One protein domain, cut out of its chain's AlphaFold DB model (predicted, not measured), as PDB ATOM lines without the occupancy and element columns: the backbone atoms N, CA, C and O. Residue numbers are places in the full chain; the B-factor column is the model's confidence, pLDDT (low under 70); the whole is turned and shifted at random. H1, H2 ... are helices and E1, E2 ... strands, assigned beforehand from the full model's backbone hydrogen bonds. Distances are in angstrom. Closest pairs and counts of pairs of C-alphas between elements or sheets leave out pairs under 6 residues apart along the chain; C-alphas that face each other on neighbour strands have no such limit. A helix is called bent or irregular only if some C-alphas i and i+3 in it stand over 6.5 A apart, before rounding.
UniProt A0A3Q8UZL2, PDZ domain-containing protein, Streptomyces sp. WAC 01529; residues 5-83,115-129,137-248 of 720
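What this domain is: This is residues 5 to 83, 115 to 129 and 137 to 248 of the 720 residues of the protein "PDZ domain-containing protein" of Streptomyces sp. WAC 01529 (UniProt A0A3Q8UZL2). Four helices make the core, with H1 beside H2 and H3 and with H3 also beside H4, and three small separate sheets are set around them. E2 and E4 run beside H1, E1, E5 and E6 lie by the last residues of H1 and by H3, and E7, E3 and E8 lie by H4; long stretches with no named element run round the outside. The 206 printed residues hold four helices and eight strands in the order H1 E1 E2 H2 E3 H3 E4 E5 E6 E7 H4 E8, with under half of the residues in these elements. The class is mixed, helices and strands; the whole is compact, with a radius of gyration of the C-alphas of 17.7 A, and spans 51 by 41 by 40 A.

Where its parts are: H1, residues 10 to 28, begins at C-alpha 10 (0.436, -2.289, -5.941) and is 27.8 A long; E1 is residues 31 to 34 and E2 residues 43 to 46. H2, residues 67 to 79, is 18.3 A long, and E3 is residues 119 to 121. H3, residues 140 to 148, is 12.5 A long; E4 is residues 152 to 155, E5 166 to 169, E6 172 to 175 and E7 200 to 202. H4, residues 211 to 226, is 23.9 A long, and E8, residues 241 to 243, ends at C-alpha 243 (3.923, -0.666, -23.431). H1 and H4 are only just irregular: C-alphas 11 and 14 are 6.7 A apart, C-alphas 222 and 225 6.8 A.

How they stand to each other: H1 touches H2 with residues 18 to 26 alone, opposite ways at a shallow tilt of 4 degrees; the closest C-alphas, of Tyr 18 and Val 78, are 6.1 A apart. H1 touches H3 at a shallow tilt of 30 degrees, closest at Thr 26 and Pro 141, C-alphas 5.2 A apart. H3 touches H4 at a shallow tilt of 20 degrees, closest at Ala 147 and Thr 215, C-alphas 5.9 A apart. Every O i to N i+4 pair is within hydrogen-bond range in H2 and H3, against 13 of 15 in H1 and 10 of 12 in H4. E2 and E4 are antiparallel, with N 45 and O 153 at 3.0 A. In the antiparallel sheet E1 E5 E6, which H1 and H3 only graze, N 31 and O 168 are 2.8 A apart, and in the hairpin E5 and E6 N 167 and O 174 are 2.8 A apart. H4 is on the mixed sheet E7 E3 E8, two layers, a helix on one face of a sheet; E7 and E3 are parallel, with N 201 and O 119 at 2.8 A, and E3 and E8 antiparallel, with N 120 and O 242 at 2.8 A.

The domain as a whole: The C-alphas of Glu 158 and Glu 234, the two farthest apart, are 53.7 A apart. Residues 84 to 114 and 130 to 136 are not printed; the C-alpha gaps are 15.9 A and 13.4 A. The links E2 to H2, E6 to E7 and H4 to E8 are long. The mean pLDDT of the printed part is 70.4, and 83 residues are under 70, among them residues 60 to 83 and 226 to 240.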
ATOM      1  N   GLU A   5       3.323   1.132   4.296       37.66
ATOM      2  CA  GLU A   5       3.789  -0.154   3.758       37.66
ATOM      3  C   GLU A   5       2.696  -0.925   3.000       37.66
ATOM      4  O   GLU A   5       2.987  -1.547   1.983       37.66
ATOM      5  N   GLU A   6       1.424  -0.828   3.406       37.25
ATOM      6  CA  GLU A   6       0.317  -1.538   2.742       37.25
ATOM      7  C   GLU A   6      -0.104  -0.874   1.418       37.25
ATOM      8  O   GLU A   6      -0.691  -1.520   0.551       37.25
ATOM      9  N   LYS A   7       0.240   0.406   1.211       38.91
ATOM     10  CA  LYS A   7       0.020   1.114  -0.067       38.91
ATOM     11  C   LYS A   7       1.149   0.904  -1.082       38.91
ATOM     12  O   LYS A   7       0.906   1.056  -2.276       38.91
ATOM     13  N   ALA A   8       2.341   0.494  -0.641       41.31
ATOM     14  CA  ALA A   8       3.469   0.145  -1.514       41.31
ATOM     15  C   ALA A   8       3.261  -1.176  -2.293       41.31
ATOM     16  O   ALA A   8       4.073  -1.536  -3.144       41.31
ATOM     17  N   ILE A   9       2.164  -1.893  -2.017       45.84
ATOM     18  CA  ILE A   9       1.885  -3.257  -2.484       45.84
ATOM     19  C   ILE A   9       1.490  -3.328  -3.974       45.84
ATOM     20  O   ILE A   9       1.666  -4.374  -4.591       45.84
ATOM     21  N   GLY A  10       1.029  -2.237  -4.595       47.84
ATOM     22  CA  GLY A  10       0.436  -2.289  -5.941       47.84
ATOM     23  C   GLY A  10       1.409  -2.610  -7.083       47.84
ATOM     24  O   GLY A  10       1.125  -3.480  -7.904       47.84
ATOM     25  N   SER A  11       2.569  -1.946  -7.153       48.00
ATOM     26  CA  SER A  11       3.337  -1.923  -8.409       48.00
ATOM     27  C   SER A  11       4.240  -3.119  -8.678       48.00
ATOM     28  O   SER A  11       4.463  -3.535  -9.813       48.00
ATOM     29  N   ARG A  12       4.736  -3.742  -7.614       60.00
ATOM     30  CA  ARG A  12       5.612  -4.911  -7.712       60.00
ATOM     31  C   ARG A  12       4.856  -6.223  -7.612       60.00
ATOM     32  O   ARG A  12       5.468  -7.266  -7.771       60.00
ATOM     33  N   GLN A  13       3.541  -6.214  -7.385       61.41
ATOM     34  CA  GLN A  13       2.762  -7.446  -7.257       61.41
ATOM     35  C   GLN A  13       2.558  -8.153  -8.601       61.41
ATOM     36  O   GLN A  13       2.679  -9.378  -8.657       61.41
ATOM     37  N   ALA A  14       2.334  -7.406  -9.686       63.50
ATOM     38  CA  ALA A  14       2.257  -7.973 -11.032       63.50
ATOM     39  C   ALA A  14       3.618  -8.531 -11.479       63.50
ATOM     40  O   ALA A  14       3.706  -9.694 -11.870       63.50
ATOM     41  N   PHE A  15       4.700  -7.752 -11.328       73.12
ATOM     42  CA  PHE A  15       6.049  -8.238 -11.631       73.12
ATOM     43  C   PHE A  15       6.482  -9.380 -10.700       73.12
ATOM     44  O   PHE A  15       7.119 -10.320 -11.146       73.12
ATOM     45  N   ALA A  16       6.108  -9.369  -9.423       73.62
ATOM     46  CA  ALA A  16       6.394 -10.482  -8.526       73.62
ATOM     47  C   ALA A  16       5.620 -11.745  -8.909       73.62
ATOM     48  O   ALA A  16       6.177 -12.832  -8.821       73.62
ATOM     49  N   SER A  17       4.368 -11.622  -9.353       72.38
ATOM     50  CA  SER A  17       3.601 -12.767  -9.861       72.38
ATOM     51  C   SER A  17       4.257 -13.324 -11.124       72.38
ATOM     52  O   SER A  17       4.501 -14.524 -11.197       72.38
ATOM     53  N   TYR A  18       4.661 -12.443 -12.049       75.56
ATOM     54  CA  TYR A  18       5.494 -12.789 -13.204       75.56
ATOM     55  C   TYR A  18       6.751 -13.561 -12.780       75.56
ATOM     56  O   TYR A  18       6.952 -14.692 -13.210       75.56
ATOM     57  N   VAL A  19       7.574 -12.986 -11.896       78.75
ATOM     58  CA  VAL A  19       8.817 -13.600 -11.413       78.75
ATOM     59  C   VAL A  19       8.546 -14.956 -10.769       78.75
ATOM     60  O   VAL A  19       9.267 -15.904 -11.062       78.75
ATOM     61  N   ALA A  20       7.525 -15.065  -9.916       78.31
ATOM     62  CA  ALA A  20       7.181 -16.309  -9.235       78.31
ATOM     63  C   ALA A  20       6.855 -17.420 -10.239       78.31
ATOM     64  O   ALA A  20       7.364 -18.529 -10.105       78.31
ATOM     65  N   GLU A  21       6.065 -17.117 -11.271       74.75
ATOM     66  CA  GLU A  21       5.731 -18.078 -12.323       74.75
ATOM     67  C   GLU A  21       6.947 -18.459 -13.165       74.75
ATOM     68  O   GLU A  21       7.188 -19.647 -13.397       74.75
ATOM     69  N   VAL A  22       7.761 -17.481 -13.581       77.38
ATOM     70  CA  VAL A  22       8.958 -17.766 -14.381       77.38
ATOM     71  C   VAL A  22       9.965 -18.586 -13.573       77.38
ATOM     72  O   VAL A  22      10.482 -19.579 -14.086       77.38
ATOM     73  N   LEU A  23      10.223 -18.228 -12.311       82.69
ATOM     74  CA  LEU A  23      11.121 -18.974 -11.428       82.69
ATOM     75  C   LEU A  23      10.585 -20.374 -11.149       82.69
ATOM     76  O   LEU A  23      11.332 -21.327 -11.332       82.69
ATOM     77  N   ALA A  24       9.311 -20.530 -10.782       77.44
ATOM     78  CA  ALA A  24       8.713 -21.843 -10.547       77.44
ATOM     79  C   ALA A  24       8.879 -22.761 -11.764       77.44
ATOM     80  O   ALA A  24       9.314 -23.903 -11.629       77.44
ATOM     81  N   THR A  25       8.615 -22.242 -12.965       74.88
ATOM     82  CA  THR A  25       8.717 -23.031 -14.198       74.88
ATOM     83  C   THR A  25      10.175 -23.294 -14.595       74.88
ATOM     84  O   THR A  25      10.494 -24.348 -15.146       74.88
ATOM     85  N   THR A  26      11.091 -22.366 -14.310       78.75
ATOM     86  CA  THR A  26      12.536 -22.536 -14.548       78.75
ATOM     87  C   THR A  26      13.151 -23.555 -13.581       78.75
ATOM     88  O   THR A  26      13.959 -24.382 -13.993       78.75
ATOM     89  N   LEU A  27      12.734 -23.542 -12.312       80.12
ATOM     90  CA  LEU A  27      13.202 -24.450 -11.261       80.12
ATOM     91  C   LEU A  27      12.566 -25.845 -11.353       80.12
ATOM     92  O   LEU A  27      13.195 -26.834 -10.990       80.12
ATOM     93  N   ALA A  28      11.349 -25.962 -11.889       77.31
ATOM     94  CA  ALA A  28      10.771 -27.262 -12.242       77.31
ATOM     95  C   ALA A  28      11.542 -27.941 -13.394       77.31
ATOM     96  O   ALA A  28      11.592 -29.166 -13.486       77.31
ATOM     97  N   ALA A  29      12.155 -27.136 -14.264       75.31
ATOM     98  CA  ALA A  29      12.935 -27.573 -15.417       75.31
ATOM     99  C   ALA A  29      14.398 -27.937 -15.094       75.31
ATOM    100  O   ALA A  29      15.062 -28.580 -15.912       75.31
ATOM    101  N   GLY A  30      14.922 -27.531 -13.934       82.19
ATOM    102  CA  GLY A  30      16.305 -27.793 -13.552       82.19
ATOM    103  C   GLY A  30      16.643 -27.368 -12.124       82.19
ATOM    104  O   GLY A  30      16.001 -26.504 -11.540       82.19
ATOM    105  N   THR A  31      17.684 -27.972 -11.556       89.31
ATOM    106  CA  THR A  31      18.138 -27.703 -10.185       89.31
ATOM    107  C   THR A  31      19.299 -26.708 -10.199       89.31
ATOM    108  O   THR A  31      20.335 -27.019 -10.797       89.31
ATOM    109  N   PRO A  32      19.177 -25.524  -9.570       90.00
ATOM    110  CA  PRO A  32      20.301 -24.611  -9.422       90.00
ATOM    111  C   PRO A  32      21.401 -25.257  -8.586       90.00
ATOM    112  O   PRO A  32      21.136 -26.053  -7.688       90.00
ATOM    113  N   MET A  33      22.638 -24.903  -8.878       90.00
ATOM    114  CA  MET A  33      23.832 -25.419  -8.227       90.00
ATOM    115  C   MET A  33      24.639 -24.244  -7.675       90.00
ATOM    116  O   MET A  33      24.573 -23.158  -8.242       90.00
ATOM    117  N   ALA A  34      25.380 -24.459  -6.591       87.56
ATOM    118  CA  ALA A  34      26.432 -23.570  -6.105       87.56
ATOM    119  C   ALA A  34      27.633 -24.397  -5.650       87.56
ATOM    120  O   ALA A  34      27.488 -25.310  -4.832       87.56
ATOM    121  N   ASN A  35      28.816 -24.103  -6.187       83.88
ATOM    122  CA  ASN A  35      30.050 -24.847  -5.951       83.88
ATOM    123  C   ASN A  35      29.849 -26.365  -6.123       83.88
ATOM    124  O   ASN A  35      30.299 -27.175  -5.313       83.88
ATOM    125  N   GLY A  36      29.083 -26.757  -7.148       84.94
ATOM    126  CA  GLY A  36      28.760 -28.158  -7.438       84.94
ATOM    127  C   GLY A  36      27.722 -28.817  -6.517       84.94
ATOM    128  O   GLY A  36      27.376 -29.977  -6.748       84.94
ATOM    129  N   SER A  37      27.174 -28.101  -5.530       89.81
ATOM    130  CA  SER A  37      26.121 -28.592  -4.628       89.81
ATOM    131  C   SER A  37      24.736 -28.096  -5.056       89.81
ATOM    132  O   SER A  37      24.618 -26.938  -5.453       89.81
ATOM    133  N   PRO A  38      23.685 -28.935  -5.020       90.69
ATOM    134  CA  PRO A  38      22.339 -28.509  -5.390       90.69
ATOM    135  C   PRO A  38      21.796 -27.478  -4.393       90.69
ATOM    136  O   PRO A  38      21.958 -27.621  -3.182       90.69
ATOM    137  N   LEU A  39      21.128 -26.453  -4.918       89.19
ATOM    138  CA  LEU A  39      20.409 -25.441  -4.157       89.19
ATOM    139  C   LEU A  39      18.900 -25.659  -4.275       89.19
ATOM    140  O   LEU A  39      18.381 -25.997  -5.340       89.19
ATOM    141  N   HIS A  40      18.188 -25.367  -3.187       87.00
ATOM    142  CA  HIS A  40      16.728 -25.399  -3.132       87.00
ATOM    143  C   HIS A  40      16.195 -24.041  -2.657       87.00
ATOM    144  O   HIS A  40      15.914 -23.869  -1.466       87.00
ATOM    145  N   PRO A  41      16.095 -23.048  -3.564       88.44
ATOM    146  CA  PRO A  41      15.476 -21.768  -3.243       88.44
ATOM    147  C   PRO A  41      14.033 -21.982  -2.775       88.44
ATOM    148  O   PRO A  41      13.248 -22.617  -3.476       88.44
ATOM    149  N   HIS A  42      13.687 -21.452  -1.604       88.62
ATOM    150  CA  HIS A  42      12.327 -21.484  -1.051       88.62
ATOM    151  C   HIS A  42      11.545 -20.210  -1.375       88.62
ATOM    152  O   HIS A  42      10.318 -20.186  -1.288       88.62
ATOM    153  N   GLY A  43      12.243 -19.143  -1.756       90.38
ATOM    154  CA  GLY A  43      11.621 -17.874  -2.083       90.38
ATOM    155  C   GLY A  43      12.527 -16.947  -2.873       90.38
ATOM    156  O   GLY A  43      13.673 -17.275  -3.183       90.38
ATOM    157  N   PHE A  44      11.999 -15.772  -3.195       89.56
ATOM    158  CA  PHE A  44      12.763 -14.678  -3.780       89.56
ATOM    159  C   PHE A  44      12.306 -13.323  -3.235       89.56
ATOM    160  O   PHE A  44      11.184 -13.185  -2.746       89.56
ATOM    161  N   ARG A  45      13.146 -12.299  -3.375       86.12
ATOM    162  CA  ARG A  45      12.784 -10.889  -3.145       86.12
ATOM    163  C   ARG A  45      13.402  -9.989  -4.211       86.12
ATOM    164  O   ARG A  45      14.371 -10.381  -4.857       86.12
ATOM    165  N   LEU A  46      12.851  -8.797  -4.426       82.50
ATOM    166  CA  LEU A  46      13.408  -7.847  -5.394       82.50
ATOM    167  C   LEU A  46      14.599  -7.081  -4.809       82.50
ATOM    168  O   LEU A  46      14.582  -6.671  -3.648       82.50
ATOM    169  N   ARG A  47      15.626  -6.855  -5.635       82.00
ATOM    170  CA  ARG A  47      16.856  -6.163  -5.225       82.00
ATOM    171  C   ARG A  47      16.625  -4.687  -4.953       82.00
ATOM    172  O   ARG A  47      16.054  -3.971  -5.780       82.00
ATOM    173  N   ASN A  48      17.134  -4.222  -3.821       75.19
ATOM    174  CA  ASN A  48      17.206  -2.810  -3.479       75.19
ATOM    175  C   ASN A  48      18.358  -2.561  -2.484       75.19
ATOM    176  O   ASN A  48      18.860  -3.498  -1.865       75.19
ATOM    177  N   LEU A  49      18.775  -1.299  -2.324       71.62
ATOM    178  CA  LEU A  49      19.867  -0.926  -1.415       71.62
ATOM    179  C   LEU A  49      19.536  -1.193   0.064       71.62
ATOM    180  O   LEU A  49      20.436  -1.412   0.869       71.62
ATOM    181  N   PHE A  50      18.251  -1.154   0.422       61.12
ATOM    182  CA  PHE A  50      17.767  -1.089   1.802       61.12
ATOM    183  C   PHE A  50      17.248  -2.418   2.367       61.12
ATOM    184  O   PHE A  50      16.842  -2.453   3.517       61.12
ATOM    185  N   GLY A  51      17.294  -3.512   1.609       61.97
ATOM    186  CA  GLY A  51      17.084  -4.867   2.115       61.97
ATOM    187  C   GLY A  51      15.650  -5.336   2.390       61.97
ATOM    188  O   GLY A  51      15.508  -6.516   2.689       61.97
ATOM    189  N   ASP A  52      14.598  -4.528   2.223       51.94
ATOM    190  CA  ASP A  52      13.272  -4.888   2.769       51.94
ATOM    191  C   ASP A  52      12.151  -5.009   1.717       51.94
ATOM    192  O   ASP A  52      11.224  -4.203   1.653       51.94
ATOM    193  N   GLU A  53      12.196  -6.071   0.908       67.50
ATOM    194  CA  GLU A  53      10.956  -6.719   0.455       67.50
ATOM    195  C   GLU A  53      10.782  -8.056   1.179       67.50
ATOM    196  O   GLU A  53      11.763  -8.795   1.307       67.50
ATOM    197  N   PRO A  54       9.557  -8.408   1.613       75.44
ATOM    198  CA  PRO A  54       9.293  -9.725   2.168       75.44
ATOM    199  C   PRO A  54       9.702 -10.816   1.179       75.44
ATOM    200  O   PRO A  54       9.403 -10.720  -0.015       75.44
ATOM    201  N   VAL A  55      10.344 -11.872   1.687       84.06
ATOM    202  CA  VAL A  55      10.605 -13.075   0.894       84.06
ATOM    203  C   VAL A  55       9.266 -13.617   0.410       84.06
ATOM    204  O   VAL A  55       8.375 -13.933   1.199       84.06
ATOM    205  N   ARG A  56       9.116 -13.702  -0.908       86.06
ATOM    206  CA  ARG A  56       7.944 -14.280  -1.552       86.06
ATOM    207  C   ARG A  56       8.193 -15.768  -1.752       86.06
ATOM    208  O   ARG A  56       9.246 -16.115  -2.288       86.06
ATOM    209  N   PRO A  57       7.264 -16.641  -1.337       84.00
ATOM    210  CA  PRO A  57       7.447 -18.076  -1.477       84.00
ATOM    211  C   PRO A  57       7.513 -18.468  -2.955       84.00
ATOM    212  O   PRO A  57       6.791 -17.923  -3.793       84.00
ATOM    213  N   LEU A  58       8.370 -19.436  -3.254       81.94
ATOM    214  CA  LEU A  58       8.407 -20.139  -4.527       81.94
ATOM    215  C   LEU A  58       7.759 -21.504  -4.328       81.94
ATOM    216  O   LEU A  58       8.257 -22.323  -3.562       81.94
ATOM    217  N   ASP A  59       6.662 -21.746  -5.038       70.06
ATOM    218  CA  ASP A  59       6.092 -23.083  -5.179       70.06
ATOM    219  C   ASP A  59       6.450 -23.593  -6.582       70.06
ATOM    220  O   ASP A  59       5.877 -23.106  -7.567       70.06
ATOM    221  N   PRO A  60       7.451 -24.482  -6.727       60.81
ATOM    222  CA  PRO A  60       7.789 -25.053  -8.020       60.81
ATOM    223  C   PRO A  60       6.612 -25.911  -8.498       60.81
ATOM    224  O   PRO A  60       6.495 -27.082  -8.148       60.81
ATOM    225  N   ARG A  61       5.715 -25.312  -9.299       56.25
ATOM    226  CA  ARG A  61       4.548 -26.000  -9.864       56.25
ATOM    227  C   ARG A  61       5.010 -27.270 -10.581       56.25
ATOM    228  O   ARG A  61       5.689 -27.215 -11.604       56.25
ATOM    229  N   THR A  62       4.589 -28.424 -10.077       45.09
ATOM    230  CA  THR A  62       4.734 -29.719 -10.746       45.09
ATOM    231  C   THR A  62       3.665 -29.853 -11.828       45.09
ATOM    232  O   THR A  62       2.648 -30.512 -11.622       45.09
ATOM    233  N   THR A  63       3.839 -29.219 -12.984       43.03
ATOM    234  CA  THR A  63       2.978 -29.491 -14.148       43.03
ATOM    235  C   THR A  63       3.787 -30.150 -15.253       43.03
ATOM    236  O   THR A  63       4.730 -29.570 -15.779       43.03
ATOM    237  N   ALA A  64       3.396 -31.380 -15.591       41.38
ATOM    238  CA  ALA A  64       3.977 -32.235 -16.624       41.38
ATOM    239  C   ALA A  64       3.650 -31.748 -18.052       41.38
ATOM    240  O   ALA A  64       3.053 -32.475 -18.841       41.38
ATOM    241  N   LEU A  65       4.005 -30.505 -18.382       41.91
ATOM    242  CA  LEU A  65       4.001 -29.997 -19.755       41.91
ATOM    243  C   LEU A  65       5.439 -29.991 -20.309       41.91
ATOM    244  O   LEU A  65       6.386 -29.820 -19.535       41.91
ATOM    245  N   PRO A  66       5.641 -30.168 -21.632       48.34
ATOM    246  CA  PRO A  66       6.958 -30.011 -22.243       48.34
ATOM    247  C   PRO A  66       7.494 -28.614 -21.924       48.34
ATOM    248  O   PRO A  66       6.766 -27.643 -22.149       48.34
ATOM    249  N   LEU A  67       8.743 -28.526 -21.434       46.81
ATOM    250  CA  LEU A  67       9.375 -27.279 -20.967       46.81
ATOM    251  C   LEU A  67       8.991 -26.089 -21.864       46.81
ATOM    252  O   LEU A  67       8.349 -25.145 -21.422       46.81
ATOM    253  N   HIS A  68       9.262 -26.212 -23.163       50.62
ATOM    254  CA  HIS A  68       9.091 -25.136 -24.135       50.62
ATOM    255  C   HIS A  68       7.662 -24.564 -24.234       50.62
ATOM    256  O   HIS A  68       7.507 -23.372 -24.488       50.62
ATOM    257  N   LEU A  69       6.612 -25.377 -24.069       50.16
ATOM    258  CA  LEU A  69       5.226 -24.923 -24.255       50.16
ATOM    259  C   LEU A  69       4.667 -24.291 -22.974       50.16
ATOM    260  O   LEU A  69       4.067 -23.222 -23.028       50.16
ATOM    261  N   ALA A  70       4.949 -24.909 -21.823       49.62
ATOM    262  CA  ALA A  70       4.527 -24.412 -20.514       49.62
ATOM    263  C   ALA A  70       5.158 -23.054 -20.194       49.62
ATOM    264  O   ALA A  70       4.488 -22.159 -19.682       49.62
ATOM    265  N   HIS A  71       6.451 -22.901 -20.522       51.88
ATOM    266  CA  HIS A  71       7.149 -21.629 -20.388       51.88
ATOM    267  C   HIS A  71       6.472 -20.577 -21.265       51.88
ATOM    268  O   HIS A  71       6.073 -19.541 -20.755       51.88
ATOM    269  N   LEU A  72       6.258 -20.847 -22.552       53.78
ATOM    270  CA  LEU A  72       5.649 -19.878 -23.466       53.78
ATOM    271  C   LEU A  72       4.226 -19.463 -23.032       53.78
ATOM    272  O   LEU A  72       3.911 -18.274 -23.053       53.78
ATOM    273  N   GLU A  73       3.388 -20.409 -22.594       54.25
ATOM    274  CA  GLU A  73       2.011 -20.158 -22.135       54.25
ATOM    275  C   GLU A  73       1.956 -19.343 -20.838       54.25
ATOM    276  O   GLU A  73       1.239 -18.340 -20.776       54.25
ATOM    277  N   ALA A  74       2.741 -19.706 -19.816       49.78
ATOM    278  CA  ALA A  74       2.823 -18.931 -18.576       49.78
ATOM    279  C   ALA A  74       3.328 -17.502 -18.851       49.78
ATOM    280  O   ALA A  74       2.758 -16.519 -18.380       49.78
ATOM    281  N   LEU A  75       4.347 -17.362 -19.704       52.31
ATOM    282  CA  LEU A  75       4.960 -16.074 -20.029       52.31
ATOM    283  C   LEU A  75       4.031 -15.166 -20.849       52.31
ATOM    284  O   LEU A  75       4.021 -13.951 -20.636       52.31
ATOM    285  N   LEU A  76       3.219 -15.731 -21.746       53.75
ATOM    286  CA  LEU A  76       2.219 -14.988 -22.518       53.75
ATOM    287  C   LEU A  76       0.967 -14.658 -21.701       53.75
ATOM    288  O   LEU A  76       0.390 -13.598 -21.911       53.75
ATOM    289  N   THR A  77       0.591 -15.483 -20.724       50.59
ATOM    290  CA  THR A  77      -0.528 -15.187 -19.805       50.59
ATOM    291  C   THR A  77      -0.259 -13.926 -18.976       50.59
ATOM    292  O   THR A  77      -1.172 -13.154 -18.694       50.59
ATOM    293  N   VAL A  78       1.007 -13.677 -18.631       45.28
ATOM    294  CA  VAL A  78       1.414 -12.538 -17.796       45.28
ATOM    295  C   VAL A  78       1.739 -11.276 -18.606       45.28
ATOM    296  O   VAL A  78       1.696 -10.164 -18.079       45.28
ATOM    297  N   THR A  79       2.055 -11.421 -19.895       43.53
ATOM    298  CA  THR A  79       2.486 -10.308 -20.763       43.53
ATOM    299  C   THR A  79       1.480  -9.940 -21.857       43.53
ATOM    300  O   THR A  79       1.614  -8.883 -22.477       43.53
ATOM    301  N   SER A  80       0.449 -10.762 -22.064       40.25
ATOM    302  CA  SER A  80      -0.665 -10.492 -22.969       40.25
ATOM    303  C   SER A  80      -1.858  -9.934 -22.185       40.25
ATOM    304  O   SER A  80      -2.175 -10.417 -21.097       40.25
ATOM    305  N   PRO A  81      -2.542  -8.892 -22.683       33.69
ATOM    306  CA  PRO A  81      -3.745  -8.408 -22.034       33.69
ATOM    307  C   PRO A  81      -4.809  -9.512 -22.019       33.69
ATOM    308  O   PRO A  81      -5.181 -10.011 -23.077       33.69
ATOM    309  N   LEU A  82      -5.342  -9.807 -20.827       37.75
ATOM    310  CA  LEU A  82      -6.466 -10.729 -20.575       37.75
ATOM    311  C   LEU A  82      -7.690 -10.541 -21.504       37.75
ATOM    312  O   LEU A  82      -8.487 -11.461 -21.609       37.75
ATOM    313  N   ASP A  83      -7.788  -9.423 -22.240       37.22
ATOM    314  CA  ASP A  83      -8.874  -9.137 -23.196       37.22
ATOM    315  C   ASP A  83      -8.385  -8.608 -24.566       37.22
ATOM    316  O   ASP A  83      -9.167  -8.120 -25.382       37.22
ATOM    317  N   SER A 115      -3.480   4.273 -22.301       44.38
ATOM    318  CA  SER A 115      -2.675   5.485 -22.125       44.38
ATOM    319  C   SER A 115      -1.431   5.395 -23.028       44.38
ATOM    320  O   SER A 115      -0.706   4.394 -22.975       44.38
ATOM    321  N   PRO A 116      -1.152   6.381 -23.897       49.66
ATOM    322  CA  PRO A 116      -0.044   6.312 -24.852       49.66
ATOM    323  C   PRO A 116       1.353   6.463 -24.213       49.66
ATOM    324  O   PRO A 116       2.341   6.461 -24.942       49.66
ATOM    325  N   ASP A 117       1.451   6.574 -22.886       56.69
ATOM    326  CA  ASP A 117       2.506   7.362 -22.229       56.69
ATOM    327  C   ASP A 117       3.853   6.648 -22.048       56.69
ATOM    328  O   ASP A 117       4.901   7.275 -22.177       56.69
ATOM    329  N   PHE A 118       3.868   5.325 -21.851       64.06
ATOM    330  CA  PHE A 118       5.120   4.568 -21.703       64.06
ATOM    331  C   PHE A 118       5.236   3.463 -22.741       64.06
ATOM    332  O   PHE A 118       4.919   2.306 -22.470       64.06
ATOM    333  N   VAL A 119       5.709   3.812 -23.939       66.62
ATOM    334  CA  VAL A 119       6.185   2.822 -24.914       66.62
ATOM    335  C   VAL A 119       7.699   2.743 -24.801       66.62
ATOM    336  O   VAL A 119       8.395   3.675 -25.182       66.62
ATOM    337  N   PHE A 120       8.242   1.647 -24.291       70.69
ATOM    338  CA  PHE A 120       9.686   1.459 -24.236       70.69
ATOM    339  C   PHE A 120      10.194   0.928 -25.566       70.69
ATOM    340  O   PHE A 120       9.698  -0.082 -26.062       70.69
ATOM    341  N   SER A 121      11.195   1.593 -26.141       66.88
ATOM    342  CA  SER A 121      11.957   1.021 -27.248       66.88
ATOM    343  C   SER A 121      12.978   0.043 -26.685       66.88
ATOM    344  O   SER A 121      13.807   0.431 -25.852       66.88
ATOM    345  N   TYR A 122      12.951  -1.191 -27.168       66.12
ATOM    346  CA  TYR A 122      13.935  -2.201 -26.817       66.12
ATOM    347  C   TYR A 122      14.492  -2.829 -28.090       66.12
ATOM    348  O   TYR A 122      13.701  -3.144 -28.978       66.12
ATOM    349  N   PRO A 123      15.821  -3.020 -28.209       57.44
ATOM    350  CA  PRO A 123      16.383  -3.840 -29.271       57.44
ATOM    351  C   PRO A 123      15.893  -5.279 -29.104       57.44
ATOM    352  O   PRO A 123      16.500  -6.101 -28.423       57.44
ATOM    353  N   VAL A 124      14.770  -5.580 -29.734       57.34
ATOM    354  CA  VAL A 124      14.370  -6.949 -29.987       57.34
ATOM    355  C   VAL A 124      15.254  -7.417 -31.133       57.34
ATOM    356  O   VAL A 124      15.201  -6.848 -32.223       57.34
ATOM    357  N   ALA A 125      16.136  -8.381 -30.870       48.84
ATOM    358  CA  ALA A 125      16.962  -8.953 -31.924       48.84
ATOM    359  C   ALA A 125      16.041  -9.470 -33.039       48.84
ATOM    360  O   ALA A 125      15.084 -10.198 -32.762       48.84
ATOM    361  N   GLU A 126      16.305  -9.076 -34.288       44.69
ATOM    362  CA  GLU A 126      15.580  -9.649 -35.418       44.69
ATOM    363  C   GLU A 126      15.799 -11.171 -35.427       44.69
ATOM    364  O   GLU A 126      16.904 -11.622 -35.102       44.69
ATOM    365  N   PRO A 127      14.805 -11.979 -35.845       38.09
ATOM    366  CA  PRO A 127      14.935 -13.435 -35.964       38.09
ATOM    367  C   PRO A 127      16.049 -13.944 -36.914       38.09
ATOM    368  O   PRO A 127      16.049 -15.120 -37.258       38.09
ATOM    369  N   GLY A 128      16.987 -13.102 -37.368       37.84
ATOM    370  CA  GLY A 128      17.930 -13.398 -38.450       37.84
ATOM    371  C   GLY A 128      19.398 -13.011 -38.237       37.84
ATOM    372  O   GLY A 128      20.171 -13.167 -39.177       37.84
ATOM    373  N   CYS A 129      19.830 -12.540 -37.064       26.81
ATOM    374  CA  CYS A 129      21.268 -12.363 -36.813       26.81
ATOM    375  C   CYS A 129      21.876 -13.689 -36.352       26.81
ATOM    376  O   CYS A 129      21.694 -14.070 -35.199       26.81
ATOM    377  N   ARG A 137      24.871 -21.245 -27.148       60.44
ATOM    378  CA  ARG A 137      23.719 -20.547 -26.551       60.44
ATOM    379  C   ARG A 137      23.319 -21.212 -25.231       60.44
ATOM    380  O   ARG A 137      23.042 -22.411 -25.237       60.44
ATOM    381  N   PRO A 138      23.228 -20.459 -24.116       65.50
ATOM    382  CA  PRO A 138      22.732 -21.022 -22.871       65.50
ATOM    383  C   PRO A 138      21.307 -21.552 -23.087       65.50
ATOM    384  O   PRO A 138      20.513 -20.896 -23.774       65.50
ATOM    385  N   PRO A 139      20.957 -22.717 -22.513       75.75
ATOM    386  CA  PRO A 139      19.618 -23.260 -22.650       75.75
ATOM    387  C   PRO A 139      18.582 -22.275 -22.113       75.75
ATOM    388  O   PRO A 139      18.852 -21.481 -21.211       75.75
ATOM    389  N   TYR A 140      17.372 -22.342 -22.658       76.00
ATOM    390  CA  TYR A 140      16.315 -21.377 -22.369       76.00
ATOM    391  C   TYR A 140      16.043 -21.165 -20.855       76.00
ATOM    392  O   TYR A 140      16.000 -20.007 -20.434       76.00
ATOM    393  N   PRO A 141      15.990 -22.212 -19.997       78.62
ATOM    394  CA  PRO A 141      15.909 -22.041 -18.540       78.62
ATOM    395  C   PRO A 141      17.073 -21.244 -17.927       78.62
ATOM    396  O   PRO A 141      16.864 -20.432 -17.029       78.62
ATOM    397  N   VAL A 142      18.299 -21.428 -18.426       82.00
ATOM    398  CA  VAL A 142      19.481 -20.680 -17.964       82.00
ATOM    399  C   VAL A 142      19.368 -19.213 -18.360       82.00
ATOM    400  O   VAL A 142      19.639 -18.337 -17.541       82.00
ATOM    401  N   ALA A 143      18.928 -18.927 -19.587       80.69
ATOM    402  CA  ALA A 143      18.718 -17.560 -20.054       80.69
ATOM    403  C   ALA A 143      17.626 -16.829 -19.244       80.69
ATOM    404  O   ALA A 143      17.831 -15.682 -18.843       80.69
ATOM    405  N   LEU A 144      16.505 -17.500 -18.945       79.69
ATOM    406  CA  LEU A 144      15.438 -16.958 -18.097       79.69
ATOM    407  C   LEU A 144      15.917 -16.691 -16.669       79.69
ATOM    408  O   LEU A 144      15.713 -15.592 -16.153       79.69
ATOM    409  N   LEU A 145      16.589 -17.667 -16.049       83.62
ATOM    410  CA  LEU A 145      17.140 -17.506 -14.705       83.62
ATOM    411  C   LEU A 145      18.116 -16.325 -14.655       83.62
ATOM    412  O   LEU A 145      18.013 -15.478 -13.771       83.62
ATOM    413  N   THR A 146      19.007 -16.225 -15.642       83.00
ATOM    414  CA  THR A 146      19.993 -15.140 -15.743       83.00
ATOM    415  C   THR A 146      19.314 -13.770 -15.846       83.00
ATOM    416  O   THR A 146      19.678 -12.859 -15.109       83.00
ATOM    417  N   ALA A 147      18.284 -13.627 -16.691       81.56
ATOM    418  CA  ALA A 147      17.550 -12.368 -16.861       81.56
ATOM    419  C   ALA A 147      16.813 -11.914 -15.583       81.56
ATOM    420  O   ALA A 147      16.685 -10.713 -15.320       81.56
ATOM    421  N   LEU A 148      16.316 -12.863 -14.783       84.56
ATOM    422  CA  LEU A 148      15.640 -12.582 -13.513       84.56
ATOM    423  C   LEU A 148      16.623 -12.211 -12.407       84.56
ATOM    424  O   LEU A 148      16.359 -11.272 -11.654       84.56
ATOM    425  N   LEU A 149      17.771 -12.896 -12.340       84.56
ATOM    426  CA  LEU A 149      18.842 -12.647 -11.372       84.56
ATOM    427  C   LEU A 149      19.478 -11.256 -11.503       84.56
ATOM    428  O   LEU A 149      20.379 -10.947 -10.736       84.56
ATOM    429  N   ASP A 150      19.039 -10.394 -12.418       80.31
ATOM    430  CA  ASP A 150      19.379  -8.967 -12.427       80.31
ATOM    431  C   ASP A 150      18.513  -8.132 -11.472       80.31
ATOM    432  O   ASP A 150      18.945  -7.074 -10.999       80.31
ATOM    433  N   SER A 151      17.297  -8.604 -11.192       82.06
ATOM    434  CA  SER A 151      16.264  -7.880 -10.443       82.06
ATOM    435  C   SER A 151      15.815  -8.606  -9.171       82.06
ATOM    436  O   SER A 151      15.189  -7.970  -8.323       82.06
ATOM    437  N   VAL A 152      16.150  -9.893  -9.000       85.12
ATOM    438  CA  VAL A 152      15.732 -10.712  -7.847       85.12
ATOM    439  C   VAL A 152      16.919 -11.326  -7.098       85.12
ATOM    440  O   VAL A 152      17.999 -11.541  -7.652       85.12
ATOM    441  N   GLU A 153      16.688 -11.636  -5.829       86.44
ATOM    442  CA  GLU A 153      17.541 -12.454  -4.966       86.44
ATOM    443  C   GLU A 153      16.789 -13.732  -4.638       86.44
ATOM    444  O   GLU A 153      15.615 -13.670  -4.278       86.44
ATOM    445  N   LEU A 154      17.453 -14.877  -4.775       88.50
ATOM    446  CA  LEU A 154      16.906 -16.156  -4.343       88.50
ATOM    447  C   LEU A 154      17.215 -16.347  -2.859       88.50
ATOM    448  O   LEU A 154      18.305 -15.992  -2.411       88.50
ATOM    449  N   CYS A 155      16.280 -16.925  -2.113       89.25
ATOM    450  CA  CYS A 155      16.402 -17.136  -0.674       89.25
ATOM    451  C   CYS A 155      16.148 -18.601  -0.293       89.25
ATOM    452  O   CYS A 155      15.319 -19.274  -0.914       89.25
ATOM    453  N   ASP A 156      16.841 -19.092   0.733       89.06
ATOM    454  CA  ASP A 156      16.575 -20.389   1.363       89.06
ATOM    455  C   ASP A 156      15.398 -20.338   2.358       89.06
ATOM    456  O   ASP A 156      14.697 -19.329   2.464       89.06
ATOM    457  N   ALA A 157      15.148 -21.450   3.060       87.38
ATOM    458  CA  ALA A 157      14.031 -21.595   3.997       87.38
ATOM    459  C   ALA A 157      14.115 -20.637   5.197       87.38
ATOM    460  O   ALA A 157      13.089 -20.249   5.753       87.38
ATOM    461  N   GLU A 158      15.327 -20.235   5.581       88.44
ATOM    462  CA  GLU A 158      15.576 -19.281   6.658       88.44
ATOM    463  C   GLU A 158      15.596 -17.826   6.156       88.44
ATOM    464  O   GLU A 158      15.830 -16.905   6.939       88.44
ATOM    465  N   GLY A 159      15.351 -17.602   4.861       83.62
ATOM    466  CA  GLY A 159      15.378 -16.280   4.240       83.62
ATOM    467  C   GLY A 159      16.786 -15.764   3.930       83.62
ATOM    468  O   GLY A 159      16.946 -14.577   3.644       83.62
ATOM    469  N   ARG A 160      17.815 -16.621   3.973       86.69
ATOM    470  CA  ARG A 160      19.197 -16.258   3.624       86.69
ATOM    471  C   ARG A 160      19.374 -16.305   2.109       86.69
ATOM    472  O   ARG A 160      18.808 -17.166   1.441       86.69
ATOM    473  N   GLU A 161      20.152 -15.376   1.558       86.06
ATOM    474  CA  GLU A 161      20.402 -15.298   0.114       86.06
ATOM    475  C   GLU A 161      21.201 -16.507  -0.398       86.06
ATOM    476  O   GLU A 161      22.123 -16.983   0.266       86.06
ATOM    477  N   VAL A 162      20.862 -16.982  -1.600       86.25
ATOM    478  CA  VAL A 162      21.579 -18.055  -2.297       86.25
ATOM    479  C   VAL A 162      22.087 -17.591  -3.662       86.25
ATOM    480  O   VAL A 162      21.380 -16.926  -4.422       86.25
ATOM    481  N   PHE A 163      23.318 -17.987  -3.991       85.69
ATOM    482  CA  PHE A 163      24.026 -17.587  -5.208       85.69
ATOM    483  C   PHE A 163      24.287 -18.800  -6.101       85.69
ATOM    484  O   PHE A 163      25.266 -19.512  -5.877       85.69
ATOM    485  N   PRO A 164      23.420 -19.079  -7.087       87.44
ATOM    486  CA  PRO A 164      23.655 -20.195  -7.985       87.44
ATOM    487  C   PRO A 164      24.760 -19.862  -9.004       87.44
ATOM    488  O   PRO A 164      24.755 -18.780  -9.592       87.44
ATOM    489  N   ASP A 165      25.680 -20.800  -9.233       87.12
ATOM    490  CA  ASP A 165      26.761 -20.721 -10.229       87.12
ATOM    491  C   ASP A 165      26.459 -21.523 -11.509       87.12
ATOM    492  O   ASP A 165      27.043 -21.273 -12.564       87.12
ATOM    493  N   ALA A 166      25.518 -22.466 -11.444       88.00
ATOM    494  CA  ALA A 166      25.084 -23.285 -12.569       88.00
ATOM    495  C   ALA A 166      23.632 -23.764 -12.410       88.00
ATOM    496  O   ALA A 166      23.041 -23.700 -11.333       88.00
ATOM    497  N   LEU A 167      23.051 -24.278 -13.494       88.31
ATOM    498  CA  LEU A 167      21.753 -24.948 -13.530       88.31
ATOM    499  C   LEU A 167      21.925 -26.356 -14.108       88.31
ATOM    500  O   LEU A 167      22.435 -26.527 -15.215       88.31
ATOM    501  N   ARG A 168      21.481 -27.374 -13.372       87.94
ATOM    502  CA  ARG A 168      21.430 -28.764 -13.834       87.94
ATOM    503  C   ARG A 168      20.075 -29.049 -14.477       87.94
ATOM    504  O   ARG A 168      19.062 -29.003 -13.790       87.94
ATOM    505  N   THR A 169      20.060 -29.389 -15.758       84.31
ATOM    506  CA  THR A 169      18.870 -29.812 -16.511       84.31
ATOM    507  C   THR A 169      19.029 -31.275 -16.965       84.31
ATOM    508  O   THR A 169      20.108 -31.853 -16.788       84.31
ATOM    509  N   PRO A 170      17.993 -31.913 -17.548       81.50
ATOM    510  CA  PRO A 170      18.125 -33.247 -18.143       81.50
ATOM    511  C   PRO A 170      19.213 -33.341 -19.226       81.50
ATOM    512  O   PRO A 170      19.793 -34.407 -19.415       81.50
ATOM    513  N   ASP A 171      19.507 -32.223 -19.893       79.06
ATOM    514  CA  ASP A 171      20.467 -32.138 -20.997       79.06
ATOM    515  C   ASP A 171      21.915 -31.897 -20.527       79.06
ATOM    516  O   ASP A 171      22.843 -31.990 -21.328       79.06
ATOM    517  N   GLY A 172      22.139 -31.588 -19.241       85.12
ATOM    518  CA  GLY A 172      23.478 -31.348 -18.694       85.12
ATOM    519  C   GLY A 172      23.534 -30.330 -17.551       85.12
ATOM    520  O   GLY A 172      22.520 -29.892 -17.014       85.12
ATOM    521  N   VAL A 173      24.752 -29.955 -17.151       87.00
ATOM    522  CA  VAL A 173      25.000 -28.858 -16.202       87.00
ATOM    523  C   VAL A 173      25.490 -27.652 -16.986       87.00
ATOM    524  O   VAL A 173      26.521 -27.723 -17.649       87.00
ATOM    525  N   PHE A 174      24.761 -26.548 -16.882       86.50
ATOM    526  CA  PHE A 174      25.027 -25.330 -17.631       86.50
ATOM    527  C   PHE A 174      25.398 -24.204 -16.667       86.50
ATOM    528  O   PHE A 174      24.612 -23.907 -15.765       86.50
ATOM    529  N   PRO A 175      26.572 -23.572 -16.816       84.25
ATOM    530  CA  PRO A 175      26.970 -22.477 -15.945       84.25
ATOM    531  C   PRO A 175      26.015 -21.289 -16.100       84.25
ATOM    532  O   PRO A 175      25.591 -20.947 -17.207       84.25
ATOM    533  N   ILE A 176      25.693 -20.640 -14.984       81.44
ATOM    534  CA  ILE A 176      24.995 -19.359 -14.983       81.44
ATOM    535  C   ILE A 176      26.073 -18.303 -15.160       81.44
ATOM    536  O   ILE A 176      26.859 -18.023 -14.254       81.44
ATOM    537  N   ALA A 177      26.130 -17.730 -16.355       70.50
ATOM    538  CA  ALA A 177      27.059 -16.654 -16.635       70.50
ATOM    539  C   ALA A 177      26.642 -15.408 -15.840       70.50
ATOM    540  O   ALA A 177      25.740 -14.669 -16.236       70.50
ATOM    541  N   VAL A 178      27.315 -15.150 -14.718       65.94
ATOM    542  CA  VAL A 178      27.285 -13.827 -14.095       65.94
ATOM    543  C   VAL A 178      28.053 -12.901 -15.031       65.94
ATOM    544  O   VAL A 178      29.244 -13.100 -15.266       65.94
ATOM    545  N   ALA A 179      27.363 -11.923 -15.625       65.25
ATOM    546  CA  ALA A 179      27.990 -10.980 -16.543       65.25
ATOM    547  C   ALA A 179      29.217 -10.356 -15.872       65.25
ATOM    548  O   ALA A 179      29.073  -9.724 -14.817       65.25
ATOM    549  N   HIS A 180      30.394 -10.512 -16.498       62.56
ATOM    550  CA  HIS A 180      31.632  -9.935 -15.985       62.56
ATOM    551  C   HIS A 180      31.348  -8.469 -15.621       62.56
ATOM    552  O   HIS A 180      30.860  -7.718 -16.475       62.56
ATOM    553  N   PRO A 181      31.610  -8.049 -14.371       73.38
ATOM    554  CA  PRO A 181      31.399  -6.693 -13.862       73.38
ATOM    555  C   PRO A 181      31.784  -5.544 -14.806       73.38
ATOM    556  O   PRO A 181      31.185  -4.474 -14.764       73.38
ATOM    557  N   ARG A 182      32.715  -5.791 -15.729       69.19
ATOM    558  CA  ARG A 182      33.214  -4.826 -16.709       69.19
ATOM    559  C   ARG A 182      32.250  -4.490 -17.848       69.19
ATOM    560  O   ARG A 182      32.304  -3.375 -18.355       69.19
ATOM    561  N   VAL A 183      31.400  -5.423 -18.286       72.38
ATOM    562  CA  VAL A 183      30.515  -5.198 -19.442       72.38
ATOM    563  C   VAL A 183      29.082  -5.031 -18.952       72.38
ATOM    564  O   VAL A 183      28.509  -5.990 -18.429       72.38
ATOM    565  N   PRO A 184      28.480  -3.837 -19.095       72.44
ATOM    566  CA  PRO A 184      27.079  -3.674 -18.774       72.44
ATOM    567  C   PRO A 184      26.215  -4.403 -19.812       72.44
ATOM    568  O   PRO A 184      26.595  -4.527 -20.980       72.44
ATOM    569  N   PRO A 185      25.026  -4.860 -19.413       69.69
ATOM    570  CA  PRO A 185      24.079  -5.456 -20.342       69.69
ATOM    571  C   PRO A 185      23.647  -4.450 -21.428       69.69
ATOM    572  O   PRO A 185      23.549  -3.251 -21.153       69.69
ATOM    573  N   PRO A 186      23.349  -4.906 -22.659       73.56
ATOM    574  CA  PRO A 186      22.942  -4.015 -23.737       73.56
ATOM    575  C   PRO A 186      21.578  -3.382 -23.427       73.56
ATOM    576  O   PRO A 186      20.580  -4.072 -23.228       73.56
ATOM    577  N   LEU A 187      21.531  -2.051 -23.417       77.81
ATOM    578  CA  LEU A 187      20.309  -1.260 -23.198       77.81
ATOM    579  C   LEU A 187      19.766  -0.634 -24.500       77.81
ATOM    580  O   LEU A 187      18.833   0.170 -24.472       77.81
ATOM    581  N   GLY A 188      20.352  -0.979 -25.652       76.69
ATOM    582  CA  GLY A 188      19.977  -0.446 -26.967       76.69
ATOM    583  C   GLY A 188      20.530   0.950 -27.251       76.69
ATOM    584  O   GLY A 188      21.631   1.293 -26.834       76.69
ATOM    585  N   HIS A 189      19.779   1.771 -27.987       78.94
ATOM    586  CA  HIS A 189      20.146   3.172 -28.197       78.94
ATOM    587  C   HIS A 189      19.789   4.028 -26.974       78.94
ATOM    588  O   HIS A 189      18.711   3.908 -26.394       78.94
ATOM    589  N   ARG A 190      20.698   4.937 -26.603       85.44
ATOM    590  CA  ARG A 190      20.545   5.853 -25.459       85.44
ATOM    591  C   ARG A 190      19.622   7.047 -25.732       85.44
ATOM    592  O   ARG A 190      19.194   7.724 -24.803       85.44
ATOM    593  N   SER A 191      19.336   7.325 -27.001       78.38
ATOM    594  CA  SER A 191      18.508   8.454 -27.437       78.38
ATOM    595  C   SER A 191      17.107   7.993 -27.831       78.38
ATOM    596  O   SER A 191      16.933   6.910 -28.381       78.38
ATOM    597  N   ASP A 192      16.137   8.875 -27.608       74.06
ATOM    598  CA  ASP A 192      14.774   8.844 -28.157       74.06
ATOM    599  C   ASP A 192      14.702   8.940 -29.705       74.06
ATOM    600  O   ASP A 192      13.650   8.696 -30.300       74.06
ATOM    601  N   GLY A 193      15.827   9.236 -30.373       62.25
ATOM    602  CA  GLY A 193      16.035   9.155 -31.820       62.25
ATOM    603  C   GLY A 193      15.595  10.392 -32.621       62.25
ATOM    604  O   GLY A 193      14.583  11.029 -32.347       62.25
ATOM    605  N   LYS A 194      16.305  10.694 -33.724       51.44
ATOM    606  CA  LYS A 194      16.020  11.862 -34.597       51.44
ATOM    607  C   LYS A 194      14.616  11.838 -35.232       51.44
ATOM    608  O   LYS A 194      13.986  12.887 -35.390       51.44
ATOM    609  N   LYS A 195      14.115  10.643 -35.578       48.34
ATOM    610  CA  LYS A 195      12.770  10.407 -36.146       48.34
ATOM    611  C   LYS A 195      11.678  10.197 -35.082       48.34
ATOM    612  O   LYS A 195      10.515  10.078 -35.445       48.34
ATOM    613  N   GLY A 196      12.038  10.144 -33.797       50.31
ATOM    614  CA  GLY A 196      11.105   9.882 -32.704       50.31
ATOM    615  C   GLY A 196      10.100  11.017 -32.524       50.31
ATOM    616  O   GLY A 196      10.449  12.200 -32.593       50.31
ATOM    617  N   THR A 197       8.840  10.655 -32.302       51.31
ATOM    618  CA  THR A 197       7.725  11.567 -32.013       51.31
ATOM    619  C   THR A 197       7.778  12.120 -30.586       51.31
ATOM    620  O   THR A 197       7.073  13.078 -30.299       51.31
ATOM    621  N   GLY A 198       8.595  11.535 -29.699       57.62
ATOM    622  CA  GLY A 198       8.516  11.707 -28.242       57.62
ATOM    623  C   GLY A 198       7.610  10.673 -27.552       57.62
ATOM    624  O   GLY A 198       7.332  10.819 -26.372       57.62
ATOM    625  N   GLU A 199       7.123   9.652 -28.277       59.69
ATOM    626  CA  GLU A 199       6.268   8.571 -27.732       59.69
ATOM    627  C   GLU A 199       7.040   7.367 -27.189       59.69
ATOM    628  O   GLU A 199       6.476   6.586 -26.429       59.69
ATOM    629  N   ARG A 200       8.298   7.171 -27.611       71.06
ATOM    630  CA  ARG A 200       9.106   6.016 -27.199       71.06
ATOM    631  C   ARG A 200      10.182   6.429 -26.197       71.06
ATOM    632  O   ARG A 200      10.934   7.366 -26.458       71.06
ATOM    633  N   GLN A 201      10.283   5.701 -25.089       79.44
ATOM    634  CA  GLN A 201      11.311   5.881 -24.066       79.44
ATOM    635  C   GLN A 201      12.436   4.845 -24.254       79.44
ATOM    636  O   GLN A 201      12.156   3.647 -24.339       79.44
ATOM    637  N   PRO A 202      13.714   5.255 -24.318       84.81
ATOM    638  CA  PRO A 202      14.832   4.317 -24.344       84.81
ATOM    639  C   PRO A 202      14.998   3.645 -22.976       84.81
ATOM    640  O   PRO A 202      14.830   4.293 -21.940       84.81
ATOM    641  N   LEU A 203      15.410   2.372 -22.950       85.62
ATOM    642  CA  LEU A 203      15.642   1.647 -21.691       85.62
ATOM    643  C   LEU A 203      16.663   2.312 -20.768       85.62
ATOM    644  O   LEU A 203      16.551   2.198 -19.552       85.62
ATOM    645  N   HIS A 204      17.634   3.031 -21.335       89.25
ATOM    646  CA  HIS A 204      18.607   3.808 -20.569       89.25
ATOM    647  C   HIS A 204      17.946   4.756 -19.571       89.25
ATOM    648  O   HIS A 204      18.535   5.039 -18.540       89.25
ATOM    649  N   SER A 205      16.729   5.228 -19.857       89.25
ATOM    650  CA  SER A 205      16.017   6.123 -18.953       89.25
ATOM    651  C   SER A 205      15.588   5.441 -17.657       89.25
ATOM    652  O   SER A 205      15.482   6.101 -16.642       89.25
ATOM    653  N   VAL A 206      15.376   4.129 -17.639       88.31
ATOM    654  CA  VAL A 206      14.883   3.417 -16.447       88.31
ATOM    655  C   VAL A 206      15.881   2.399 -15.909       88.31
ATOM    656  O   VAL A 206      15.631   1.770 -14.889       88.31
ATOM    657  N   ALA A 207      17.036   2.232 -16.554       87.19
ATOM    658  CA  ALA A 207      17.956   1.152 -16.226       87.19
ATOM    659  C   ALA A 207      18.537   1.223 -14.808       87.19
ATOM    660  O   ALA A 207      18.763   0.179 -14.197       87.19
ATOM    661  N   ALA A 208      18.735   2.424 -14.261       86.38
ATOM    662  CA  ALA A 208      19.186   2.561 -12.881       86.38
ATOM    663  C   ALA A 208      18.025   2.600 -11.869       86.38
ATOM    664  O   ALA A 208      18.230   2.291 -10.698       86.38
ATOM    665  N   THR A 209      16.820   2.984 -12.279       84.12
ATOM    666  CA  THR A 209      15.723   3.353 -11.366       84.12
ATOM    667  C   THR A 209      14.560   2.373 -11.346       84.12
ATOM    668  O   THR A 209      13.876   2.276 -10.334       84.12
ATOM    669  N   GLU A 210      14.343   1.630 -12.430       84.75
ATOM    670  CA  GLU A 210      13.298   0.617 -12.539       84.75
ATOM    671  C   GLU A 210      13.772  -0.569 -13.395       84.75
ATOM    672  O   GLU A 210      13.441  -0.738 -14.571       84.75
ATOM    673  N   ALA A 211      14.601  -1.411 -12.780       80.00
ATOM    674  CA  ALA A 211      15.212  -2.552 -13.451       80.00
ATOM    675  C   ALA A 211      14.223  -3.659 -13.830       80.00
ATOM    676  O   ALA A 211      14.532  -4.450 -14.721       80.00
ATOM    677  N   THR A 212      13.028  -3.702 -13.227       81.25
ATOM    678  CA  THR A 212      12.006  -4.684 -13.615       81.25
ATOM    679  C   THR A 212      11.578  -4.486 -15.073       81.25
ATOM    680  O   THR A 212      11.438  -5.463 -15.806       81.25
ATOM    681  N   ILE A 213      11.512  -3.236 -15.553       82.38
ATOM    682  CA  ILE A 213      11.249  -2.902 -16.963       82.38
ATOM    683  C   ILE A 213      12.386  -3.404 -17.860       82.38
ATOM    684  O   ILE A 213      12.136  -3.940 -18.938       82.38
ATOM    685  N   VAL A 214      13.640  -3.291 -17.414       82.56
ATOM    686  CA  VAL A 214      14.796  -3.817 -18.158       82.56
ATOM    687  C   VAL A 214      14.780  -5.347 -18.210       82.56
ATOM    688  O   VAL A 214      15.058  -5.919 -19.264       82.56
ATOM    689  N   THR A 215      14.413  -6.021 -17.117       81.38
ATOM    690  CA  THR A 215      14.233  -7.480 -17.088       81.38
ATOM    691  C   THR A 215      13.112  -7.919 -18.033       81.38
ATOM    692  O   THR A 215      13.324  -8.835 -18.826       81.38
ATOM    693  N   LEU A 216      11.961  -7.234 -18.029       79.12
ATOM    694  CA  LEU A 216      10.866  -7.492 -18.974       79.12
ATOM    695  C   LEU A 216      11.325  -7.337 -20.426       79.12
ATOM    696  O   LEU A 216      10.995  -8.157 -21.279       79.12
ATOM    697  N   ALA A 217      12.120  -6.310 -20.707       79.00
ATOM    698  CA  ALA A 217      12.655  -6.070 -22.034       79.00
ATOM    699  C   ALA A 217      13.599  -7.195 -22.491       79.00
ATOM    700  O   ALA A 217      13.431  -7.738 -23.582       79.00
ATOM    701  N   ARG A 218      14.538  -7.619 -21.633       79.62
ATOM    702  CA  ARG A 218      15.426  -8.767 -21.907       79.62
ATOM    703  C   ARG A 218      14.643 -10.035 -22.160       79.62
ATOM    704  O   ARG A 218      14.932 -10.749 -23.114       79.62
ATOM    705  N   HIS A 219      13.622 -10.268 -21.347       77.31
ATOM    706  CA  HIS A 219      12.727 -11.391 -21.522       77.31
ATOM    707  C   HIS A 219      12.026 -11.361 -22.894       77.31
ATOM    708  O   HIS A 219      12.059 -12.359 -23.612       77.31
ATOM    709  N   TRP A 220      11.502 -10.209 -23.326       74.00
ATOM    710  CA  TRP A 220      10.972 -10.043 -24.685       74.00
ATOM    711  C   TRP A 220      12.021 -10.294 -25.772       74.00
ATOM    712  O   TRP A 220      11.701 -10.894 -26.794       74.00
ATOM    713  N   GLY A 221      13.277  -9.905 -25.543       74.00
ATOM    714  CA  GLY A 221      14.392 -10.219 -26.441       74.00
ATOM    715  C   GLY A 221      14.672 -11.717 -26.595       74.00
ATOM    716  O   GLY A 221      15.094 -12.140 -27.667       74.00
ATOM    717  N   LEU A 222      14.411 -12.523 -25.560       74.75
ATOM    718  CA  LEU A 222      14.548 -13.986 -25.604       74.75
ATOM    719  C   LEU A 222      13.365 -14.664 -26.313       74.75
ATOM    720  O   LEU A 222      13.538 -15.699 -26.958       74.75
ATOM    721  N   LEU A 223      12.163 -14.095 -26.175       72.50
ATOM    722  CA  LEU A 223      10.925 -14.653 -26.721       72.50
ATOM    723  C   LEU A 223      10.680 -14.278 -28.178       72.50
ATOM    724  O   LEU A 223      10.281 -15.124 -28.969       72.50
ATOM    725  N   ALA A 224      10.890 -13.017 -28.546       71.50
ATOM    726  CA  ALA A 224      10.482 -12.504 -29.847       71.50
ATOM    727  C   ALA A 224      11.073 -13.253 -31.058       71.50
ATOM    728  O   ALA A 224      10.328 -13.428 -32.020       71.50
ATOM    729  N   PRO A 225      12.323 -13.771 -31.038       70.81
ATOM    730  CA  PRO A 225      12.832 -14.607 -32.129       70.81
ATOM    731  C   PRO A 225      12.050 -15.914 -32.342       70.81
ATOM    732  O   PRO A 225      12.159 -16.524 -33.400       70.81
ATOM    733  N   GLN A 226      11.276 -16.354 -31.346       69.31
ATOM    734  CA  GLN A 226      10.457 -17.571 -31.381       69.31
ATOM    735  C   GLN A 226       9.012 -17.293 -31.826       69.31
ATOM    736  O   GLN A 226       8.212 -18.218 -31.956       69.31
ATOM    737  N   LEU A 227       8.658 -16.022 -32.039       69.19
ATOM    738  CA  LEU A 227       7.303 -15.569 -32.329       69.19
ATOM    739  C   LEU A 227       7.232 -14.938 -33.724       69.19
ATOM    740  O   LEU A 227       8.178 -14.324 -34.209       69.19
ATOM    741  N   THR A 228       6.076 -15.063 -34.379       68.06
ATOM    742  CA  THR A 228       5.776 -14.336 -35.621       68.06
ATOM    743  C   THR A 228       4.736 -13.260 -35.336       68.06
ATOM    744  O   THR A 228       3.681 -13.557 -34.780       68.06
ATOM    745  N   PHE A 229       5.001 -12.021 -35.752       67.75
ATOM    746  CA  PHE A 229       4.106 -10.883 -35.521       67.75
ATOM    747  C   PHE A 229       3.436 -10.434 -36.818       67.75
ATOM    748  O   PHE A 229       4.050 -10.450 -37.886       67.75
ATOM    749  N   ARG A 230       2.159 -10.044 -36.742       63.44
ATOM    750  CA  ARG A 230       1.363  -9.548 -37.876       63.44
ATOM    751  C   ARG A 230       0.428  -8.431 -37.415       63.44
ATOM    752  O   ARG A 230      -0.092  -8.482 -36.302       63.44
ATOM    753  N   HIS A 231       0.150  -7.463 -38.285       58.09
ATOM    754  CA  HIS A 231      -0.955  -6.522 -38.070       58.09
ATOM    755  C   HIS A 231      -2.313  -7.215 -38.275       58.09
ATOM    756  O   HIS A 231      -2.402  -8.202 -39.012       58.09
ATOM    757  N   ARG A 232      -3.387  -6.697 -37.647       49.03
ATOM    758  CA  ARG A 232      -4.762  -7.197 -37.853       49.03
ATOM    759  C   ARG A 232      -5.095  -7.176 -39.353       49.03
ATOM    760  O   ARG A 232      -5.286  -6.108 -39.920       49.03
ATOM    761  N   GLY A 233      -5.147  -8.360 -39.969       57.12
ATOM    762  CA  GLY A 233      -5.478  -8.557 -41.385       57.12
ATOM    763  C   GLY A 233      -4.310  -8.521 -42.386       57.12
ATOM    764  O   GLY A 233      -4.569  -8.649 -43.578       57.12
ATOM    765  N   GLU A 234      -3.042  -8.383 -41.966       63.91
ATOM    766  CA  GLU A 234      -1.936  -8.049 -42.891       63.91
ATOM    767  C   GLU A 234      -0.593  -8.794 -42.664       63.91
ATOM    768  O   GLU A 234      -0.523  -9.807 -41.960       63.91
ATOM    769  N   ARG A 235       0.444  -8.352 -43.406       57.91
ATOM    770  CA  ARG A 235       1.807  -8.897 -43.580       57.91
ATOM    771  C   ARG A 235       2.577  -9.064 -42.255       57.91
ATOM    772  O   ARG A 235       2.247  -8.393 -41.277       57.91
ATOM    773  N   PRO A 236       3.612  -9.929 -42.230       68.38
ATOM    774  CA  PRO A 236       4.551 -10.001 -41.113       68.38
ATOM    775  C   PRO A 236       5.137  -8.627 -40.762       68.38
ATOM    776  O   PRO A 236       5.456  -7.847 -41.662       68.38
ATOM    777  N   CYS A 237       5.278  -8.347 -39.469       61.91
ATOM    778  CA  CYS A 237       5.879  -7.125 -38.937       61.91
ATOM    779  C   CYS A 237       6.928  -7.450 -37.862       61.91
ATOM    780  O   CYS A 237       6.991  -8.575 -37.368       61.91
ATOM    781  N   THR A 238       7.748  -6.465 -37.496       62.69
ATOM    782  CA  THR A 238       8.695  -6.554 -36.373       62.69
ATOM    783  C   THR A 238       8.098  -5.924 -35.115       62.69
ATOM    784  O   THR A 238       7.158  -5.128 -35.185       62.69
ATOM    785  N   VAL A 239       8.634  -6.292 -33.952       65.62
ATOM    786  CA  VAL A 239       8.326  -5.648 -32.668       65.62
ATOM    787  C   VAL A 239       9.578  -4.933 -32.198       65.62
ATOM    788  O   VAL A 239      10.607  -5.569 -32.029       65.62
ATOM    789  N   ASP A 240       9.477  -3.630 -31.944       63.75
ATOM    790  CA  ASP A 240      10.626  -2.807 -31.533       63.75
ATOM    791  C   ASP A 240      10.513  -2.316 -30.074       63.75
ATOM    792  O   ASP A 240      11.243  -1.415 -29.643       63.75
ATOM    793  N   GLY A 241       9.521  -2.803 -29.324       71.31
ATOM    794  CA  GLY A 241       9.204  -2.279 -27.999       71.31
ATOM    795  C   GLY A 241       7.917  -2.819 -27.385       71.31
ATOM    796  O   GLY A 241       7.167  -3.554 -28.023       71.31
ATOM    797  N   PHE A 242       7.651  -2.414 -26.144       71.50
ATOM    798  CA  PHE A 242       6.459  -2.798 -25.379       71.50
ATOM    799  C   PHE A 242       5.891  -1.601 -24.612       71.50
ATOM    800  O   PHE A 242       6.577  -0.602 -24.392       71.50
ATOM    801  N   ARG A 243       4.621  -1.694 -24.210       73.25
ATOM    802  CA  ARG A 243       3.923  -0.666 -23.431       73.25
ATOM    803  C   ARG A 243       3.503  -1.225 -22.077       73.25
ATOM    804  O   ARG A 243       3.046  -2.361 -22.001       73.25
ATOM    805  N   LEU A 244       3.609  -0.406 -21.034       72.38
ATOM    806  CA  LEU A 244       3.028  -0.719 -19.726       72.38
ATOM    807  C   LEU A 244       1.507  -0.527 -19.784       72.38
ATOM    808  O   LEU A 244       1.044   0.526 -20.215       72.38
ATOM    809  N   ARG A 245       0.728  -1.544 -19.396       63.66
ATOM    810  CA  ARG A 245      -0.735  -1.544 -19.570       63.66
ATOM    811  C   ARG A 245      -1.436  -0.565 -18.629       63.66
ATOM    812  O   ARG A 245      -2.042   0.388 -19.100       63.66
ATOM    813  N   ASP A 246      -1.360  -0.819 -17.325       69.50
ATOM    814  CA  ASP A 246      -2.016  -0.007 -16.303       69.50
ATOM    815  C   ASP A 246      -0.965   0.665 -15.420       69.50
ATOM    816  O   ASP A 246      -0.316   0.021 -14.603       69.50
ATOM    817  N   LEU A 247      -0.772   1.970 -15.609       75.25
ATOM    818  CA  LEU A 247       0.263   2.730 -14.907       75.25
ATOM    819  C   LEU A 247       0.006   2.860 -13.401       75.25
ATOM    820  O   LEU A 247       0.947   3.154 -12.665       75.25
ATOM    821  N   LYS A 248      -1.215   2.588 -12.915       75.12
ATOM    822  CA  LYS A 248      -1.477   2.516 -11.469       75.12
ATOM    823  C   LYS A 248      -0.670   1.384 -10.814       75.12
ATOM    824  O   LYS A 248      -0.202   1.539  -9.690       75.12
TER     825      LYS A 248